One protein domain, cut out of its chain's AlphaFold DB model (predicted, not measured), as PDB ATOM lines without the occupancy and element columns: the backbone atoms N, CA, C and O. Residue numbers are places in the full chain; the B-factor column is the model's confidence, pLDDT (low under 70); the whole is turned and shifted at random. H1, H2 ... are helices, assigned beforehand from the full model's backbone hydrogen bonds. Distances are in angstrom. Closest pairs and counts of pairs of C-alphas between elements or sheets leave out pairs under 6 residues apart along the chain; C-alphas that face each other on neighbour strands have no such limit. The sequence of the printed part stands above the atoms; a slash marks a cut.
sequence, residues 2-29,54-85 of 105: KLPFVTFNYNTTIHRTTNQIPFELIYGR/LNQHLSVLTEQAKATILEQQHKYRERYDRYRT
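AT A GLANCE: This is residues 2 to 29 and 54 to 85 of the 105 residues of the protein "Hypothetical protein" of Rotaria magnacalcarata (UniProt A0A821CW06). A short helix, H1, points away from one long helix, H3, with the small helix H2 between them near H3's first residues; the loop of residues 13 to 21 bulges out and folds back between H1 and H2. H1's residues 2 to 7 and residues 74 to 85 stick out. The 60 printed residues hold three named helices, H1, H2, H3 in chain order, and no named strand: all helix. The whole is loose, with a radius of gyration of the C-alphas of 14.7 A, and flat, spanning 45 by 36 by 11 A.

HOW THE PARTS SIT: H1, residues 2 to 12, touches H2, residues 22 to 27; their closest C-alphas, of Asn 11 and Pro 22, are 5.0 A apart. They run the same way at a steep tilt of 69.9 degrees, only just short of about perpendicular. H2 only just touches H3, residues 54 to 81, with 3 pairs of C-alphas within 8 A, through H3's residues 58 to 62 alone; the closest C-alphas, of Leu 25 and Leu 61, are 6.4 A apart. These two run opposite ways at a shallow tilt of 25 degrees. H1 and H3 are apart. In H1, H2 and H3 every O i to N i+4 pair is within hydrogen-bond range.

IN THESE COORDINATES: H1 begins at C-alpha 2 (6.813, 78.690, 83.558) and is 15.9 A long; H2 is 8.8 A long. H3, 40.1 A long, ends at C-alpha 81 (33.063, 69.609, 106.906).

THE WHOLE: The farthest C-alphas, of Leu 54 and Thr 85, are 47.5 A apart. Residues 30 to 53 are not printed; C-alphas 29 and 54 are 8.9 A apart across this cut. The link from H1 to H2 is short. No printed residue is under 70 in pLDDT.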
ATOM      1  N   LYS A   2       6.590  79.657  82.451       89.25
ATOM      2  CA  LYS A   2       6.813  78.690  83.558       89.25
ATOM      3  C   LYS A   2       7.197  79.306  84.915       89.25
ATOM      4  O   LYS A   2       6.966  78.688  85.947       89.25
ATOM      5  N   LEU A   3       7.783  80.507  84.926       95.25
ATOM      6  CA  LEU A   3       8.317  81.117  86.151       95.25
ATOM      7  C   LEU A   3       7.238  81.396  87.218       95.25
ATOM      8  O   LEU A   3       7.435  80.953  88.345       95.25
ATOM      9  N   PRO A   4       6.086  82.028  86.906       94.50
ATOM     10  CA  PRO A   4       5.045  82.270  87.910       94.50
ATOM     11  C   PRO A   4       4.514  80.982  88.549       94.50
ATOM     12  O   PRO A   4       4.305  80.936  89.758       94.50
ATOM     13  N   PHE A   5       4.364  79.917  87.755       93.06
ATOM     14  CA  PHE A   5       3.941  78.607  88.246       93.06
ATOM     15  C   PHE A   5       4.939  78.026  89.256       93.06
ATOM     16  O   PHE A   5       4.545  77.585  90.334       93.06
ATOM     17  N   VAL A   6       6.238  78.055  88.943       94.94
ATOM     18  CA  VAL A   6       7.281  77.549  89.852       94.94
ATOM     19  C   VAL A   6       7.342  78.383  91.131       94.94
ATOM     20  O   VAL A   6       7.393  77.820  92.221       94.94
ATOM     21  N   THR A   7       7.275  79.712  91.015       94.94
ATOM     22  CA  THR A   7       7.274  80.620  92.170       94.94
ATOM     23  C   THR A   7       6.079  80.370  93.085       94.94
ATOM     24  O   THR A   7       6.245  80.330  94.303       94.94
ATOM     25  N   PHE A   8       4.887  80.156  92.521       93.88
ATOM     26  CA  PHE A   8       3.700  79.818  93.303       93.88
ATOM     27  C   PHE A   8       3.912  78.524  94.093       93.88
ATOM     28  O   PHE A   8       3.829  78.550  95.315       93.88
ATOM     29  N   ASN A   9       4.301  77.435  93.422       93.62
ATOM     30  CA  ASN A   9       4.546  76.148  94.080       93.62
ATOM     31  C   ASN A   9       5.612  76.243  95.180       93.62
ATOM     32  O   ASN A   9       5.456  75.642  96.241       93.62
ATOM     33  N   TYR A  10       6.681  77.008  94.951       94.94
ATOM     34  CA  TYR A  10       7.711  77.239  95.961       94.94
ATOM     35  C   TYR A  10       7.150  77.969  97.189       94.94
ATOM     36  O   TYR A  10       7.419  77.569  98.319       94.94
ATOM     37  N   ASN A  11       6.326  78.999  96.979       95.31
ATOM     38  CA  ASN A  11       5.755  79.800  98.060       95.31
ATOM     39  C   ASN A  11       4.639  79.088  98.835       95.31
ATOM     40  O   ASN A  11       4.386  79.462  99.979       95.31
ATOM     41  N   THR A  12       3.974  78.090  98.245       95.06
ATOM     42  CA  THR A  12       2.834  77.384  98.854       95.06
ATOM     43  C   THR A  12       3.167  75.991  99.393       95.06
ATOM     44  O   THR A  12       2.297  75.343  99.968       95.06
ATOM     45  N   THR A  13       4.408  75.530  99.241       94.44
ATOM     46  CA  THR A  13       4.863  74.215  99.719       94.44
ATOM     47  C   THR A  13       5.707  74.352 100.984       94.44
ATOM     48  O   THR A  13       6.393  75.354 101.180       94.44
ATOM     49  N   ILE A  14       5.692  73.331 101.847       95.38
ATOM     50  CA  ILE A  14       6.573  73.268 103.019       95.38
ATOM     51  C   ILE A  14       8.032  73.273 102.555       95.38
ATOM     52  O   ILE A  14       8.480  72.387 101.824       95.38
ATOM     53  N   HIS A  15       8.788  74.270 103.002       95.06
ATOM     54  CA  HIS A  15      10.187  74.407 102.643       95.06
ATOM     55  C   HIS A  15      11.081  73.644 103.626       95.06
ATOM     56  O   HIS A  15      11.025  73.850 104.835       95.06
ATOM     57  N   ARG A  16      11.966  72.784 103.107       92.31
ATOM     58  CA  ARG A  16      12.771  71.851 103.917       92.31
ATOM     59  C   ARG A  16      13.612  72.522 105.008       92.31
ATOM     60  O   ARG A  16      13.759  71.962 106.084       92.31
ATOM     61  N   THR A  17      14.183  73.694 104.732       92.06
ATOM     62  CA  THR A  17      15.084  74.378 105.681       92.06
ATOM     63  C   THR A  17      14.338  75.029 106.846       92.06
ATOM     64  O   THR A  17      14.902  75.150 107.925       92.06
ATOM     65  N   THR A  18      13.098  75.469 106.633       93.31
ATOM     66  CA  THR A  18      12.283  76.156 107.652       93.31
ATOM     67  C   THR A  18      11.206  75.255 108.245       93.31
ATOM     68  O   THR A  18      10.614  75.615 109.252       93.31
ATOM     69  N   ASN A  19      10.927  74.115 107.604       94.00
ATOM     70  CA  ASN A  19       9.793  73.232 107.873       94.00
ATOM     71  C   ASN A  19       8.430  73.955 107.885       94.00
ATOM     72  O   ASN A  19       7.489  73.533 108.551       94.00
ATOM     73  N   GLN A  20       8.327  75.058 107.139       94.38
ATOM     74  CA  GLN A  20       7.145  75.914 107.059       94.38
ATOM     75  C   GLN A  20       6.912  76.383 105.620       94.38
ATOM     76  O   GLN A  20       7.823  76.337 104.787       94.38
ATOM     77  N   ILE A  21       5.695  76.840 105.326       95.94
ATOM     78  CA  ILE A  21       5.317  77.383 104.019       95.94
ATOM     79  C   ILE A  21       5.793  78.849 103.926       95.94
ATOM     80  O   ILE A  21       5.426  79.647 104.790       95.94
ATOM     81  N   PRO A  22       6.566  79.258 102.896       95.94
ATOM     82  CA  PRO A  22       7.062  80.635 102.787       95.94
ATOM     83  C   PRO A  22       5.961  81.702 102.778       95.94
ATOM     84  O   PRO A  22       6.119  82.757 103.387       95.94
ATOM     85  N   PHE A  23       4.824  81.427 102.132       95.75
ATOM     86  CA  PHE A  23       3.664  82.320 102.155       95.75
ATOM     87  C   PHE A  23       3.117  82.513 103.579       95.75
ATOM     88  O   PHE A  23       2.822  83.634 103.983       95.75
ATOM     89  N   GLU A  24       3.023  81.439 104.362       94.69
ATOM     90  CA  GLU A  24       2.515  81.484 105.739       94.69
ATOM     91  C   GLU A  24       3.440  82.278 106.664       94.69
ATOM     92  O   GLU A  24       2.962  83.066 107.473       94.69
ATOM     93  N   LEU A  25       4.755  82.175 106.465       94.44
ATOM     94  CA  LEU A  25       5.746  82.977 107.187       94.44
ATOM     95  C   LEU A  25       5.606  84.488 106.961       94.44
ATOM     96  O   LEU A  25       5.926  85.272 107.850       94.44
ATOM     97  N   ILE A  26       5.159  84.900 105.773       93.94
ATOM     98  CA  ILE A  26       5.015  86.318 105.415       93.94
ATOM     99  C   ILE A  26       3.642  86.849 105.832       93.94
ATOM    100  O   ILE A  26       3.534  87.965 106.336       93.94
ATOM    101  N   TYR A  27       2.587  86.066 105.599       93.19
ATOM    102  CA  TYR A  27       1.205  86.534 105.721       93.19
ATOM    103  C   TYR A  27       0.473  86.012 106.962       93.19
ATOM    104  O   TYR A  27      -0.667  86.409 107.195       93.19
ATOM    105  N   GLY A  28       1.083  85.117 107.744       91.75
ATOM    106  CA  GLY A  28       0.498  84.546 108.964       91.75
ATOM    107  C   GLY A  28      -0.723  83.664 108.706       91.75
ATOM    108  O   GLY A  28      -1.525  83.431 109.605       91.75
ATOM    109  N   ARG A  29      -0.905  83.223 107.458       90.69
ATOM    110  CA  ARG A  29      -1.992  82.343 107.028       90.69
ATOM    111  C   ARG A  29      -1.544  81.483 105.862       90.69
ATOM    112  O   ARG A  29      -0.699  81.890 105.066       90.69
ATOM    113  N   LEU A  54      -2.799  87.760 115.375       92.56
ATOM    114  CA  LEU A  54      -1.995  87.598 114.161       92.56
ATOM    115  C   LEU A  54      -0.511  87.891 114.418       92.56
ATOM    116  O   LEU A  54       0.347  87.116 114.006       92.56
ATOM    117  N   ASN A  55      -0.201  88.976 115.132       94.12
ATOM    118  CA  ASN A  55       1.181  89.326 115.463       94.12
ATOM    119  C   ASN A  55       1.844  88.281 116.370       94.12
ATOM    120  O   ASN A  55       2.994  87.915 116.141       94.12
ATOM    121  N   GLN A  56       1.124  87.783 117.379       95.81
ATOM    122  CA  GLN A  56       1.610  86.704 118.242       95.81
ATOM    123  C   GLN A  56       1.882  85.436 117.430       95.81
ATOM    124  O   GLN A  56       2.945  84.834 117.557       95.81
ATOM    125  N   HIS A  57       0.950  85.069 116.550       94.94
ATOM    126  CA  HIS A  57       1.096  83.911 115.677       94.94
ATOM    127  C   HIS A  57       2.313  84.037 114.751       94.94
ATOM    128  O   HIS A  57       3.121  83.112 114.673       94.94
ATOM    129  N   LEU A  58       2.493  85.196 114.113       95.50
ATOM    130  CA  LEU A  58       3.666  85.485 113.289       95.50
ATOM    131  C   LEU A  58       4.965  85.399 114.096       95.50
ATOM    132  O   LEU A  58       5.914  84.777 113.627       95.50
ATOM    133  N   SER A  59       5.009  85.948 115.316       96.38
ATOM    134  CA  SER A  59       6.192  85.846 116.187       96.38
ATOM    135  C   SER A  59       6.582  84.385 116.401       96.38
ATOM    136  O   SER A  59       7.711  83.996 116.099       96.38
ATOM    137  N   VAL A  60       5.619  83.551 116.802       96.31
ATOM    138  CA  VAL A  60       5.839  82.116 117.030       96.31
ATOM    139  C   VAL A  60       6.318  81.412 115.757       96.31
ATOM    140  O   VAL A  60       7.288  80.655 115.807       96.31
ATOM    141  N   LEU A  61       5.690  81.681 114.606       95.31
ATOM    142  CA  LEU A  61       6.112  81.109 113.324       95.31
ATOM    143  C   LEU A  61       7.563  81.475 112.993       95.31
ATOM    144  O   LEU A  61       8.353  80.593 112.647       95.31
ATOM    145  N   THR A  62       7.933  82.751 113.139       94.38
ATOM    146  CA  THR A  62       9.297  83.213 112.846       94.38
ATOM    147  C   THR A  62      10.340  82.618 113.789       94.38
ATOM    148  O   THR A  62      11.426  82.243 113.339       94.38
ATOM    149  N   GLU A  63      10.020  82.471 115.075       96.75
ATOM    150  CA  GLU A  63      10.901  81.846 116.064       96.75
ATOM    151  C   GLU A  63      11.148  80.371 115.743       96.75
ATOM    152  O   GLU A  63      12.298  79.921 115.726       96.75
ATOM    153  N   GLN A  64      10.087  79.633 115.406       96.31
ATOM    154  CA  GLN A  64      10.188  78.236 114.987       96.31
ATOM    155  C   GLN A  64      11.034  78.087 113.719       96.31
ATOM    156  O   GLN A  64      11.971  77.288 113.694       96.31
ATOM    157  N   ALA A  65      10.767  78.897 112.691       96.06
ATOM    158  CA  ALA A  65      11.539  78.861 111.452       96.06
ATOM    159  C   ALA A  65      13.020  79.177 111.698       96.06
ATOM    160  O   ALA A  65      13.895  78.511 111.140       96.06
ATOM    161  N   LYS A  66      13.321  80.149 112.568       96.88
ATOM    162  CA  LYS A  66      14.695  80.475 112.968       96.88
ATOM    163  C   LYS A  66      15.376  79.291 113.653       96.88
ATOM    164  O   LYS A  66      16.520  78.987 113.313       96.88
ATOM    165  N   ALA A  67      14.693  78.615 114.576       97.25
ATOM    166  CA  ALA A  67      15.234  77.441 115.255       97.25
ATOM    167  C   ALA A  67      15.587  76.324 114.256       97.25
ATOM    168  O   ALA A  67      16.711  75.818 114.272       97.25
ATOM    169  N   THR A  68      14.683  76.009 113.322       97.25
ATOM    170  CA  THR A  68      14.934  74.992 112.288       97.25
ATOM    171  C   THR A  68      16.061  75.401 111.340       97.25
ATOM    172  O   THR A  68      16.906  74.570 111.010       97.25
ATOM    173  N   ILE A  69      16.141  76.678 110.942       97.31
ATOM    174  CA  ILE A  69      17.247  77.178 110.109       97.31
ATOM    175  C   ILE A  69      18.589  76.940 110.802       97.31
ATOM    176  O   ILE A  69      19.510  76.435 110.162       97.31
ATOM    177  N   LEU A  70      18.710  77.283 112.088       97.75
ATOM    178  CA  LEU A  70      19.955  77.111 112.841       97.75
ATOM    179  C   LEU A  70      20.351  75.634 112.947       97.75
ATOM    180  O   LEU A  70      21.501  75.280 112.680       97.75
ATOM    181  N   GLU A  71      19.392  74.762 113.256       97.00
ATOM    182  CA  GLU A  71      19.615  73.315 113.297       97.00
ATOM    183  C   GLU A  71      20.066  72.781 111.926       97.00
ATOM    184  O   GLU A  71      21.032  72.020 111.813       97.00
ATOM    185  N   GLN A  72      19.398  73.210 110.853       96.19
ATOM    186  CA  GLN A  72      19.723  72.782 109.501       96.19
ATOM    187  C   GLN A  72      21.093  73.292 109.050       96.19
ATOM    188  O   GLN A  72      21.837  72.528 108.437       96.19
ATOM    189  N   GLN A  73      21.449  74.534 109.381       96.31
ATOM    190  CA  GLN A  73      22.778  75.094 109.129       96.31
ATOM    191  C   GLN A  73      23.867  74.280 109.830       96.31
ATOM    192  O   GLN A  73      24.880  73.973 109.200       96.31
ATOM    193  N   HIS A  74      23.643  73.876 111.084       96.69
ATOM    194  CA  HIS A  74      24.574  73.017 111.812       96.69
ATOM    195  C   HIS A  74      24.775  71.675 111.099       96.69
ATOM    196  O   HIS A  74      25.903  71.319 110.758       96.69
ATOM    197  N   LYS A  75      23.683  70.979 110.760       95.56
ATOM    198  CA  LYS A  75      23.739  69.696 110.035       95.56
ATOM    199  C   LYS A  75      24.423  69.823 108.674       95.56
ATOM    200  O   LYS A  75      25.177  68.939 108.262       95.56
ATOM    201  N   TYR A  76      24.150  70.905 107.943       94.50
ATOM    202  CA  TYR A  76      24.803  71.162 106.662       94.50
ATOM    203  C   TYR A  76      26.299  71.366 106.852       94.50
ATOM    204  O   TYR A  76      27.075  70.734 106.137       94.50
ATOM    205  N   ARG A  77      26.699  72.171 107.837       94.12
ATOM    206  CA  ARG A  77      28.103  72.381 108.174       94.12
ATOM    207  C   ARG A  77      28.798  71.063 108.499       94.12
ATOM    208  O   ARG A  77      29.765  70.737 107.828       94.12
ATOM    209  N   GLU A  78      28.276  70.273 109.433       95.56
ATOM    210  CA  GLU A  78      28.860  68.971 109.796       95.56
ATOM    211  C   GLU A  78      29.010  68.045 108.585       95.56
ATOM    212  O   GLU A  78      30.034  67.383 108.412       95.56
ATOM    213  N   ARG A  79      27.995  68.005 107.713       94.31
ATOM    214  CA  ARG A  79      28.026  67.189 106.497       94.31
ATOM    215  C   ARG A  79      29.092  67.664 105.508       94.31
ATOM    216  O   ARG A  79      29.781  66.819 104.941       94.31
ATOM    217  N   TYR A  80      29.195  68.970 105.269       91.38
ATOM    218  CA  TYR A  80      30.186  69.539 104.351       91.38
ATOM    219  C   TYR A  80      31.606  69.452 104.917       91.38
ATOM    220  O   TYR A  80      32.535  69.154 104.168       91.38
ATOM    221  N   ASP A  81      31.769  69.650 106.225       93.62
ATOM    222  CA  ASP A  81      33.063  69.609 106.906       93.62
ATOM    223  C   ASP A  81      33.602  68.175 107.065       93.62
ATOM    224  O   ASP A  81      34.817  67.996 107.101       93.62
ATOM    225  N   ARG A  82      32.744  67.138 107.072       92.81
ATOM    226  CA  ARG A  82      33.135  65.724 107.281       92.81
ATOM    227  C   ARG A  82      34.300  65.245 106.411       92.81
ATOM    228  O   ARG A  82      35.132  64.476 106.880       92.81
ATOM    229  N   TYR A  83      34.332  65.661 105.149       89.12
ATOM    230  CA  TYR A  83      35.375  65.277 104.190       89.12
ATOM    231  C   TYR A  83      36.195  66.483 103.723       89.12
ATOM    232  O   TYR A  83      36.926  66.398 102.734       89.12
ATOM    233  N   ARG A  84      36.056  67.628 104.402       87.12
ATOM    234  CA  ARG A  84      36.774  68.848 104.049       87.12
ATOM    235  C   ARG A  84      38.194  68.752 104.583       87.12
ATOM    236  O   ARG A  84      38.428  68.779 105.787       87.12
ATOM    237  N   THR A  85      39.165  68.711 103.681       84.62
ATOM    238  CA  THR A  85      40.557  68.968 104.042       84.62
ATOM    239  C   THR A  85      40.676  70.418 104.506       84.62
ATOM    240  O   THR A  85      40.305  71.328 103.762       84.62
TER     241      THR A  85